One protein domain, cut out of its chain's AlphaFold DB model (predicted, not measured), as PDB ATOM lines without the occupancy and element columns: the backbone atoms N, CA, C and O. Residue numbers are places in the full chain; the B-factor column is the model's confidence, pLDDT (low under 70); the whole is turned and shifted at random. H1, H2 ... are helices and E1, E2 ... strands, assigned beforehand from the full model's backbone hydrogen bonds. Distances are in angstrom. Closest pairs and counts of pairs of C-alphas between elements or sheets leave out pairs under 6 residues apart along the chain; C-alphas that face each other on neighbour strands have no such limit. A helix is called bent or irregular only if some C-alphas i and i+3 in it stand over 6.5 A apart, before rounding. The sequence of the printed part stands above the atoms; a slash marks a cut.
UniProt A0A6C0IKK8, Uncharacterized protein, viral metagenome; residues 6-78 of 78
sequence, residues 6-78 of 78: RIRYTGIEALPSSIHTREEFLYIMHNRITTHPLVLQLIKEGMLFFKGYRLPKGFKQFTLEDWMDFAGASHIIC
ATOM      1  N   ARG A   6      79.616  21.606  30.755       92.69
ATOM      2  CA  ARG A   6      80.719  21.438  31.710       92.69
ATOM      3  C   ARG A   6      81.036  22.766  32.388       92.69
ATOM      4  O   ARG A   6      80.631  23.828  31.918       92.69
ATOM      5  N   ILE A   7      81.761  22.706  33.498       94.25
ATOM      6  CA  ILE A   7      82.192  23.878  34.262       94.25
ATOM      7  C   ILE A   7      83.712  23.943  34.237       94.25
ATOM      8  O   ILE A   7      84.388  22.993  34.632       94.25
ATOM      9  N   ARG A   8      84.249  25.077  33.787       94.00
ATOM     10  CA  ARG A   8      85.666  25.400  33.906       94.00
ATOM     11  C   ARG A   8      85.921  26.057  35.255       94.00
ATOM     12  O   ARG A   8      85.389  27.131  35.526       94.00
ATOM     13  N   TYR A   9      86.761  25.435  36.070       91.44
ATOM     14  CA  TYR A   9      87.162  25.936  37.379       91.44
ATOM     15  C   TYR A   9      88.639  25.613  37.620       91.44
ATOM     16  O   TYR A   9      89.061  24.474  37.474       91.44
ATOM     17  N   THR A  10      89.427  26.631  37.968       87.94
ATOM     18  CA  THR A  10      90.892  26.553  38.153       87.94
ATOM     19  C   THR A  10      91.318  26.857  39.593       87.94
ATOM     20  O   THR A  10      92.463  27.221  39.850       87.94
ATOM     21  N   GLY A  11      90.377  26.826  40.539       80.50
ATOM     22  CA  GLY A  11      90.658  27.162  41.931       80.50
ATOM     23  C   GLY A  11      91.153  25.981  42.763       80.50
ATOM     24  O   GLY A  11      91.583  24.952  42.253       80.50
ATOM     25  N   ILE A  12      91.068  26.153  44.080       76.50
ATOM     26  CA  ILE A  12      91.427  25.147  45.083       76.50
ATOM     27  C   ILE A  12      90.677  23.836  44.807       76.50
ATOM     28  O   ILE A  12      89.466  23.865  44.575       76.50
ATOM     29  N   GLU A  13      91.397  22.712  44.849       81.94
ATOM     30  CA  GLU A  13      90.875  21.354  44.606       81.94
ATOM     31  C   GLU A  13      90.282  21.130  43.197       81.94
ATOM     32  O   GLU A  13      89.575  20.148  42.970       81.94
ATOM     33  N   ALA A  14      90.558  22.016  42.232       85.44
ATOM     34  CA  ALA A  14      90.208  21.772  40.835       85.44
ATOM     35  C   ALA A  14      90.932  20.530  40.285       85.44
ATOM     36  O   ALA A  14      92.059  20.214  40.677       85.44
ATOM     37  N   LEU A  15      90.300  19.846  39.328       86.94
ATOM     38  CA  LEU A  15      90.937  18.749  38.601       86.94
ATOM     39  C   LEU A  15      92.112  19.299  37.777       86.94
ATOM     40  O   LEU A  15      92.054  20.451  37.342       86.94
ATOM     41  N   PRO A  16      93.132  18.483  37.447       88.50
ATOM     42  CA  PRO A  16      94.219  18.917  36.566       88.50
ATOM     43  C   PRO A  16      93.727  19.446  35.209       88.50
ATOM     44  O   PRO A  16      94.321  20.355  34.640       88.50
ATOM     45  N   SER A  17      92.606  18.916  34.710       91.19
ATOM     46  CA  SER A  17      91.946  19.384  33.486       91.19
ATOM     47  C   SER A  17      91.249  20.738  33.641       91.19
ATOM     48  O   SER A  17      90.928  21.371  32.640       91.19
ATOM     49  N   SER A  18      90.973  21.176  34.874       91.44
ATOM     50  CA  SER A  18      90.112  22.318  35.209       91.44
ATOM     51  C   SER A  18      88.679  22.219  34.671       91.44
ATOM     52  O   SER A  18      87.968  23.221  34.645       91.44
ATOM     53  N   ILE A  19      88.253  21.039  34.210       93.75
ATOM     54  CA  ILE A  19      86.934  20.792  33.620       93.75
ATOM     55  C   ILE A  19      86.181  19.823  34.518       93.75
ATOM     56  O   ILE A  19      86.670  18.728  34.786       93.75
ATOM     57  N   HIS A  20      84.980  20.219  34.921       92.75
ATOM     58  CA  HIS A  20      84.146  19.503  35.877       92.75
ATOM     59  C   HIS A  20      82.731  19.286  35.337       92.75
ATOM     60  O   HIS A  20      82.222  20.084  34.541       92.75
ATOM     61  N   THR A  21      82.063  18.220  35.775       92.94
ATOM     62  CA  THR A  21      80.595  18.164  35.745       92.94
ATOM     63  C   THR A  21      80.000  19.121  36.778       92.94
ATOM     64  O   THR A  21      80.694  19.634  37.663       92.94
ATOM     65  N   ARG A  22      78.684  19.346  36.690       91.50
ATOM     66  CA  ARG A  22      77.931  20.085  37.709       91.50
ATOM     67  C   ARG A  22      78.124  19.472  39.096       91.50
ATOM     68  O   ARG A  22      78.366  20.193  40.058       91.50
ATOM     69  N   GLU A  23      78.029  18.152  39.191       90.44
ATOM     70  CA  GLU A  23      78.110  17.407  40.446       90.44
ATOM     71  C   GLU A  23      79.517  17.481  41.046       90.44
ATOM     72  O   GLU A  23      79.652  17.711  42.245       90.44
ATOM     73  N   GLU A  24      80.563  17.352  40.224       91.19
ATOM     74  CA  GLU A  24      81.958  17.485  40.663       91.19
ATOM     75  C   GLU A  24      82.241  18.887  41.204       91.19
ATOM     76  O   GLU A  24      82.811  19.035  42.286       91.19
ATOM     77  N   PHE A  25      81.800  19.921  40.483       91.19
ATOM     78  CA  PHE A  25      81.961  21.303  40.919       91.19
ATOM     79  C   PHE A  25      81.220  21.567  42.237       91.19
ATOM     80  O   PHE A  25      81.816  22.067  43.192       91.19
ATOM     81  N   LEU A  26      79.945  21.172  42.334       88.50
ATOM     82  CA  LEU A  26      79.159  21.341  43.560       88.50
ATOM     83  C   LEU A  26      79.738  20.548  44.730       88.50
ATOM     84  O   LEU A  26      79.715  21.032  45.856       88.50
ATOM     85  N   TYR A  27      80.296  19.361  44.491       88.00
ATOM     86  CA  TYR A  27      80.968  18.589  45.529       88.00
ATOM     87  C   TYR A  27      82.196  19.326  46.084       88.00
ATOM     88  O   TYR A  27      82.379  19.381  47.303       88.00
ATOM     89  N   ILE A  28      83.010  19.937  45.217       85.69
ATOM     90  CA  ILE A  28      84.144  20.768  45.646       85.69
ATOM     91  C   ILE A  28      83.631  21.946  46.482       85.69
ATOM     92  O   ILE A  28      84.103  22.168  47.599       85.69
ATOM     93  N   MET A  29      82.616  22.654  45.985       84.38
ATOM     94  CA  MET A  29      82.095  23.854  46.636       84.38
ATOM     95  C   MET A  29      81.409  23.569  47.979       84.38
ATOM     96  O   MET A  29      81.688  24.224  48.980       84.38
ATOM     97  N   HIS A  30      80.548  22.554  48.039       78.38
ATOM     98  CA  HIS A  30      79.780  22.239  49.239       78.38
ATOM     99  C   HIS A  30      80.542  21.382  50.235       78.38
ATOM    100  O   HIS A  30      80.488  21.677  51.422       78.38
ATOM    101  N   ASN A  31      81.224  20.320  49.811       73.00
ATOM    102  CA  ASN A  31      81.858  19.408  50.762       73.00
ATOM    103  C   ASN A  31      83.292  19.814  51.044       73.00
ATOM    104  O   ASN A  31      83.670  19.923  52.206       73.00
ATOM    105  N   ARG A  32      84.103  20.060  50.013       68.81
ATOM    106  CA  ARG A  32      85.541  20.273  50.223       68.81
ATOM    107  C   ARG A  32      85.809  21.629  50.856       68.81
ATOM    108  O   ARG A  32      86.510  21.671  51.857       68.81
ATOM    109  N   ILE A  33      85.192  22.709  50.378       64.94
ATOM    110  CA  ILE A  33      85.403  24.036  50.979       64.94
ATOM    111  C   ILE A  33      84.838  24.097  52.400       64.94
ATOM    112  O   ILE A  33      85.490  24.638  53.280       64.94
ATOM    113  N   THR A  34      83.666  23.526  52.682       62.56
ATOM    114  CA  THR A  34      83.027  23.726  53.999       62.56
ATOM    115  C   THR A  34      83.557  22.812  55.100       62.56
ATOM    116  O   THR A  34      83.439  23.156  56.277       62.56
ATOM    117  N   THR A  35      84.151  21.670  54.740       64.19
ATOM    118  CA  THR A  35      84.678  20.688  55.705       64.19
ATOM    119  C   THR A  35      86.199  20.686  55.808       64.19
ATOM    120  O   THR A  35      86.740  20.022  56.693       64.19
ATOM    121  N   HIS A  36      86.912  21.437  54.960       64.62
ATOM    122  CA  HIS A  36      88.366  21.511  55.051       64.62
ATOM    123  C   HIS A  36      88.783  22.103  56.410       64.62
ATOM    124  O   HIS A  36      88.294  23.178  56.769       64.62
ATOM    125  N   PRO A  37      89.711  21.477  57.161       63.00
ATOM    126  CA  PRO A  37      90.111  21.930  58.498       63.00
ATOM    127  C   PRO A  37      90.531  23.402  58.552       63.00
ATOM    128  O   PRO A  37      90.185  24.114  59.490       63.00
ATOM    129  N   LEU A  38      91.213  23.868  57.504       59.38
ATOM    130  CA  LEU A  38      91.653  25.257  57.359       59.38
ATOM    131  C   LEU A  38      90.460  26.220  57.214       59.38
ATOM    132  O   LEU A  38      90.447  27.283  57.822       59.38
ATOM    133  N   VAL A  39      89.408  25.817  56.495       61.75
ATOM    134  CA  VAL A  39      88.169  26.600  56.391       61.75
ATOM    135  C   VAL A  39      87.356  26.511  57.684       61.75
ATOM    136  O   VAL A  39      86.816  27.517  58.122       61.75
ATOM    137  N   LEU A  40      87.316  25.358  58.358       61.03
ATOM    138  CA  LEU A  40      86.669  25.197  59.668       61.03
ATOM    139  C   LEU A  40      87.331  26.046  60.764       61.03
ATOM    140  O   LEU A  40      86.634  26.599  61.614       61.03
ATOM    141  N   GLN A  41      88.657  26.169  60.747       55.69
ATOM    142  CA  GLN A  41      89.400  27.056  61.641       55.69
ATOM    143  C   GLN A  41      89.054  28.526  61.363       55.69
ATOM    144  O   GLN A  41      88.665  29.255  62.271       55.69
ATOM    145  N   LEU A  42      89.059  28.916  60.090       56.22
ATOM    146  CA  LEU A  42      88.645  30.240  59.627       56.22
ATOM    147  C   LEU A  42      87.165  30.562  59.947       56.22
ATOM    148  O   LEU A  42      86.836  31.694  60.302       56.22
ATOM    149  N   ILE A  43      86.263  29.569  59.911       58.94
ATOM    150  CA  ILE A  43      84.868  29.689  60.378       58.94
ATOM    151  C   ILE A  43      84.819  30.005  61.873       58.94
ATOM    152  O   ILE A  43      84.073  30.901  62.273       58.94
ATOM    153  N   LYS A  44      85.587  29.276  62.695       56.25
ATOM    154  CA  LYS A  44      85.622  29.463  64.156       56.25
ATOM    155  C   LYS A  44      86.111  30.857  64.547       56.25
ATOM    156  O   LYS A  44      85.650  31.395  65.546       56.25
ATOM    157  N   GLU A  45      86.971  31.454  63.731       58.66
ATOM    158  CA  GLU A  45      87.487  32.814  63.910       58.66
ATOM    159  C   GLU A  45      86.588  33.897  63.266       58.66
ATOM    160  O   GLU A  45      86.901  35.085  63.306       58.66
ATOM    161  N   GLY A  46      85.438  33.526  62.680       54.75
ATOM    162  CA  GLY A  46      84.498  34.463  62.039       54.75
ATOM    163  C   GLY A  46      84.976  35.027  60.690       54.75
ATOM    164  O   GLY A  46      84.374  35.967  60.145       54.75
ATOM    165  N   MET A  47      86.038  34.439  60.140       54.16
ATOM    166  CA  MET A  47      86.795  34.888  58.978       54.16
ATOM    167  C   MET A  47      86.849  33.800  57.904       54.16
ATOM    168  O   MET A  47      87.905  33.285  57.575       54.16
ATOM    169  N   LEU A  48      85.711  33.434  57.320       59.84
ATOM    170  CA  LEU A  48      85.712  32.533  56.170       59.84
ATOM    171  C   LEU A  48      86.376  33.209  54.966       59.84
ATOM    172  O   LEU A  48      85.777  34.140  54.443       59.84
ATOM    173  N   PHE A  49      87.527  32.737  54.488       57.12
ATOM    174  CA  PHE A  49      88.137  33.209  53.240       57.12
ATOM    175  C   PHE A  49      88.240  32.083  52.203       57.12
ATOM    176  O   PHE A  49      88.708  30.989  52.509       57.12
ATOM    177  N   PHE A  50      87.848  32.358  50.960       59.38
ATOM    178  CA  PHE A  50      88.068  31.505  49.794       59.38
ATOM    179  C   PHE A  50      88.672  32.349  48.672       59.38
ATOM    180  O   PHE A  50      88.151  33.416  48.357       59.38
ATOM    181  N   LYS A  51      89.814  31.925  48.111       60.38
ATOM    182  CA  LYS A  51      90.633  32.755  47.197       60.38
ATOM    183  C   LYS A  51      90.958  34.160  47.752       60.38
ATOM    184  O   LYS A  51      91.080  35.113  46.993       60.38
ATOM    185  N   GLY A  52      91.068  34.307  49.074       57.59
ATOM    186  CA  GLY A  52      91.276  35.611  49.719       57.59
ATOM    187  C   GLY A  52      90.018  36.485  49.831       57.59
ATOM    188  O   GLY A  52      90.096  37.578  50.383       57.59
ATOM    189  N   TYR A  53      88.853  36.002  49.389       57.91
ATOM    190  CA  TYR A  53      87.563  36.680  49.535       57.91
ATOM    191  C   TYR A  53      86.773  36.128  50.708       57.91
ATOM    192  O   TYR A  53      86.707  34.914  50.904       57.91
ATOM    193  N   ARG A  54      86.135  37.013  51.476       67.81
ATOM    194  CA  ARG A  54      85.311  36.596  52.607       67.81
ATOM    195  C   ARG A  54      84.059  35.860  52.109       67.81
ATOM    196  O   ARG A  54      83.296  36.453  51.349       67.81
ATOM    197  N   LEU A  55      83.800  34.622  52.546       71.25
ATOM    198  CA  LEU A  55      82.524  33.963  52.233       71.25
ATOM    199  C   LEU A  55      81.384  34.698  52.953       71.25
ATOM    200  O   LEU A  55      81.484  34.985  54.155       71.25
ATOM    201  N   PRO A  56      80.281  34.991  52.252       69.62
ATOM    202  CA  PRO A  56      79.142  35.667  52.849       69.62
ATOM    203  C   PRO A  56      78.420  34.761  53.853       69.62
ATOM    204  O   PRO A  56      78.375  33.544  53.700       69.62
ATOM    205  N   LYS A  57      77.780  35.358  54.869       68.38
ATOM    206  CA  LYS A  57      77.039  34.642  55.935       68.38
ATOM    207  C   LYS A  57      75.983  33.649  55.408       68.38
ATOM    208  O   LYS A  57      75.634  32.713  56.120       68.38
ATOM    209  N   GLY A  58      75.494  33.851  54.183       71.31
ATOM    210  CA  GLY A  58      74.499  33.014  53.509       71.31
ATOM    211  C   GLY A  58      75.057  31.974  52.534       71.31
ATOM    212  O   GLY A  58      74.258  31.347  51.851       71.31
ATOM    213  N   PHE A  59      76.377  31.747  52.458       76.25
ATOM    214  CA  PHE A  59      76.979  30.871  51.433       76.25
ATOM    215  C   PHE A  59      76.403  29.441  51.405       76.25
ATOM    216  O   PHE A  59      76.429  28.768  50.384       76.25
ATOM    217  N   LYS A  60      75.845  28.959  52.524       73.94
ATOM    218  CA  LYS A  60      75.174  27.650  52.599       73.94
ATOM    219  C   LYS A  60      73.935  27.545  51.700       73.94
ATOM    220  O   LYS A  60      73.481  26.435  51.449       73.94
ATOM    221  N   GLN A  61      73.386  28.679  51.270       81.38
ATOM    222  CA  GLN A  61      72.228  28.785  50.382       81.38
ATOM    223  C   GLN A  61      72.632  29.083  48.933       81.38
ATOM    224  O   GLN A  61      71.753  29.306  48.109       81.38
ATOM    225  N   PHE A  62      73.936  29.112  48.625       85.44
ATOM    226  CA  PHE A  62      74.404  29.360  47.268       85.44
ATOM    227  C   PHE A  62      73.847  28.318  46.304       85.44
ATOM    228  O   PHE A  62      73.943  27.108  46.526       85.44
ATOM    229  N   THR A  63      73.270  28.829  45.226       89.31
ATOM    230  CA  THR A  63      72.936  28.075  44.028       89.31
ATOM    231  C   THR A  63      74.213  27.699  43.273       89.31
ATOM    232  O   THR A  63      75.329  28.064  43.658       89.31
ATOM    233  N   LEU A  64      74.070  26.938  42.186       88.38
ATOM    234  CA  LEU A  64      75.207  26.636  41.320       88.38
ATOM    235  C   LEU A  64      75.818  27.930  40.771       88.38
ATOM    236  O   LEU A  64      77.035  28.078  40.755       88.38
ATOM    237  N   GLU A  65      74.959  28.848  40.352       90.69
ATOM    238  CA  GLU A  65      75.303  30.125  39.750       90.69
ATOM    239  C   GLU A  65      76.029  31.018  40.761       90.69
ATOM    240  O   GLU A  65      77.109  31.515  40.455       90.69
ATOM    241  N   ASP A  66      75.533  31.103  42.001       89.25
ATOM    242  CA  ASP A  66      76.222  31.831  43.078       89.25
ATOM    243  C   ASP A  66      77.632  31.277  43.322       89.25
ATOM    244  O   ASP A  66      78.596  32.028  43.489       89.25
ATOM    245  N   TRP A  67      77.777  29.946  43.325       88.00
ATOM    246  CA  TRP A  67      79.081  29.306  43.474       88.00
ATOM    247  C   TRP A  67      80.002  29.576  42.293       88.00
ATOM    248  O   TRP A  67      81.203  29.759  42.492       88.00
ATOM    249  N   MET A  68      79.468  29.589  41.074       89.94
ATOM    250  CA  MET A  68      80.247  29.873  39.879       89.94
ATOM    251  C   MET A  68      80.728  31.321  39.856       89.94
ATOM    252  O   MET A  68      81.925  31.540  39.666       89.94
ATOM    253  N   ASP A  69      79.854  32.279  40.153       89.06
ATOM    254  CA  ASP A  69      80.208  33.695  40.255       89.06
ATOM    255  C   ASP A  69      81.253  33.921  41.351       89.06
ATOM    256  O   ASP A  69      82.294  34.539  41.120       89.06
ATOM    257  N   PHE A  70      81.034  33.340  42.532       84.19
ATOM    258  CA  PHE A  70      81.959  33.460  43.654       84.19
ATOM    259  C   PHE A  70      83.328  32.829  43.367       84.19
ATOM    260  O   PHE A  70      84.372  33.377  43.727       84.19
ATOM    261  N   ALA A  71      83.348  31.664  42.718       83.94
ATOM    262  CA  ALA A  71      84.579  30.947  42.418       83.94
ATOM    263  C   ALA A  71      85.300  31.461  41.163       83.94
ATOM    264  O   ALA A  71      86.446  31.052  40.922       83.94
ATOM    265  N   GLY A  72      84.662  32.328  40.371       88.25
ATOM    266  CA  GLY A  72      85.123  32.709  39.038       88.25
ATOM    267  C   GLY A  72      85.151  31.515  38.080       88.25
ATOM    268  O   GLY A  72      86.120  31.339  37.343       88.25
ATOM    269  N   ALA A  73      84.146  30.642  38.165       91.88
ATOM    270  CA  ALA A  73      83.962  29.510  37.268       91.88
ATOM    271  C   ALA A  73      83.050  29.891  36.095       91.88
ATOM    272  O   ALA A  73      82.300  30.862  36.152       91.88
ATOM    273  N   SER A  74      83.107  29.135  35.001       94.00
ATOM    274  CA  SER A  74      82.299  29.434  33.812       94.00
ATOM    275  C   SER A  74      81.803  28.171  33.132       94.00
ATOM    276  O   SER A  74      82.488  27.147  33.130       94.00
ATOM    277  N   HIS A  75      80.623  28.249  32.522       92.88
ATOM    278  CA  HIS A  75      80.124  27.179  31.672       92.88
ATOM    279  C   HIS A  75      80.971  27.064  30.409       92.88
ATOM    280  O   HIS A  75      81.355  28.071  29.812       92.88
ATOM    281  N   ILE A  76      81.224  25.832  29.982       90.44
ATOM    282  CA  ILE A  76      81.826  25.540  28.687       90.44
ATOM    283  C   ILE A  76      80.994  24.490  27.954       90.44
ATOM    284  O   ILE A  76      80.391  23.598  28.558       90.44
ATOM    285  N   ILE A  77      80.975  24.634  26.635       78.31
ATOM    286  CA  ILE A  77      80.401  23.680  25.696       78.31
ATOM    287  C   ILE A  77      81.552  22.774  25.256       78.31
ATOM    288  O   ILE A  77      82.545  23.268  24.719       78.31
ATOM    289  N   CYS A  78      81.427  21.478  25.533       63.59
ATOM    290  CA  CYS A  78      82.357  20.440  25.090       63.59
ATOM    291  C   CYS A  78      81.686  19.514  24.077       63.59
ATOM    292  O   CYS A  78      80.476  19.226  24.251       63.59
TER     293      CYS A  78
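This is residues 6 to 78 of the 78 residues of an uncharacterized protein of viral metagenome (UniProt A0A6C0IKK8). One helix, H1, runs along the length of the domain, with a small antiparallel sheet of two strands, E1 and E2, near its first end and a short helix, H2, beyond its last end. From H2 the loop of residues 45 to 63 folds back to H3, which meets H1 at a steep angle and leads into E2, beside the first strand. The 73 printed residues include three named helices and two named strands in the order E1, H1, H2, H3, E2, and the class is mostly helix. The whole is compact, with a radius of gyration of the C-alphas of 12.1 A, yet elongated in outline, spanning 41 by 22 by 19 A.

Strand E1, residues 6 to 8, is the antiparallel neighbour of E2, residues 74 to 77, with 134 degrees between their directions. N 8 and O 74 are 2.8 A apart and N 76 and O 6 are 2.8 A apart, both within hydrogen-bond range. Residues 7 to 8 of E1 also pair, antiparallel, with residues 19 to 20. The closest C-alphas of E1 and H1, residues 22 to 35, are those of Ile 7 and Arg 22, 6.7 A apart. H1 and H2, residues 37 to 44, are close but not clearly touching; their closest C-alphas, those of Ile 33 and Val 39, are 6.6 A apart. They run the same way at a steep tilt of 63 degrees. H3, residues 64 to 71, touches H1, with the closest C-alphas, those of Leu 26 and Leu 64, 7.0 A apart. These two run the same way at a steep tilt of 59 degrees. H2 and H3 are apart. Every O i to N i+4 pair is within hydrogen-bond range in H2 and H3, and 8 of 10 are in H1.

E1 begins at C-alpha 6, at (80.719, 21.438, 31.710), and measures 6.7 A. H1 measures 19.2 A and is neither bent nor irregular, but only just: C-alphas 30 and 33 are 6.2 A apart. Its last C-alpha, 35, is at (84.678, 20.688, 55.705). H2 and H3 each measure 10.4 A, and E2 measures 10.1 A, ending with C-alpha 77 at (80.401, 23.680, 25.696).

The two C-alphas farthest apart, those of Glu 45 and Cys 78, are 41.1 A apart, while those of Arg 6 and Cys 78 are 6.9 A apart. The printed part has no cut. The links E1 to H1 and H2 to H3 are long; H1 to H2 and H3 to E2 are tight. The mean pLDDT of the printed part is 77.5, and residues 32 to 54, 56 to 57 and 78 are under 70.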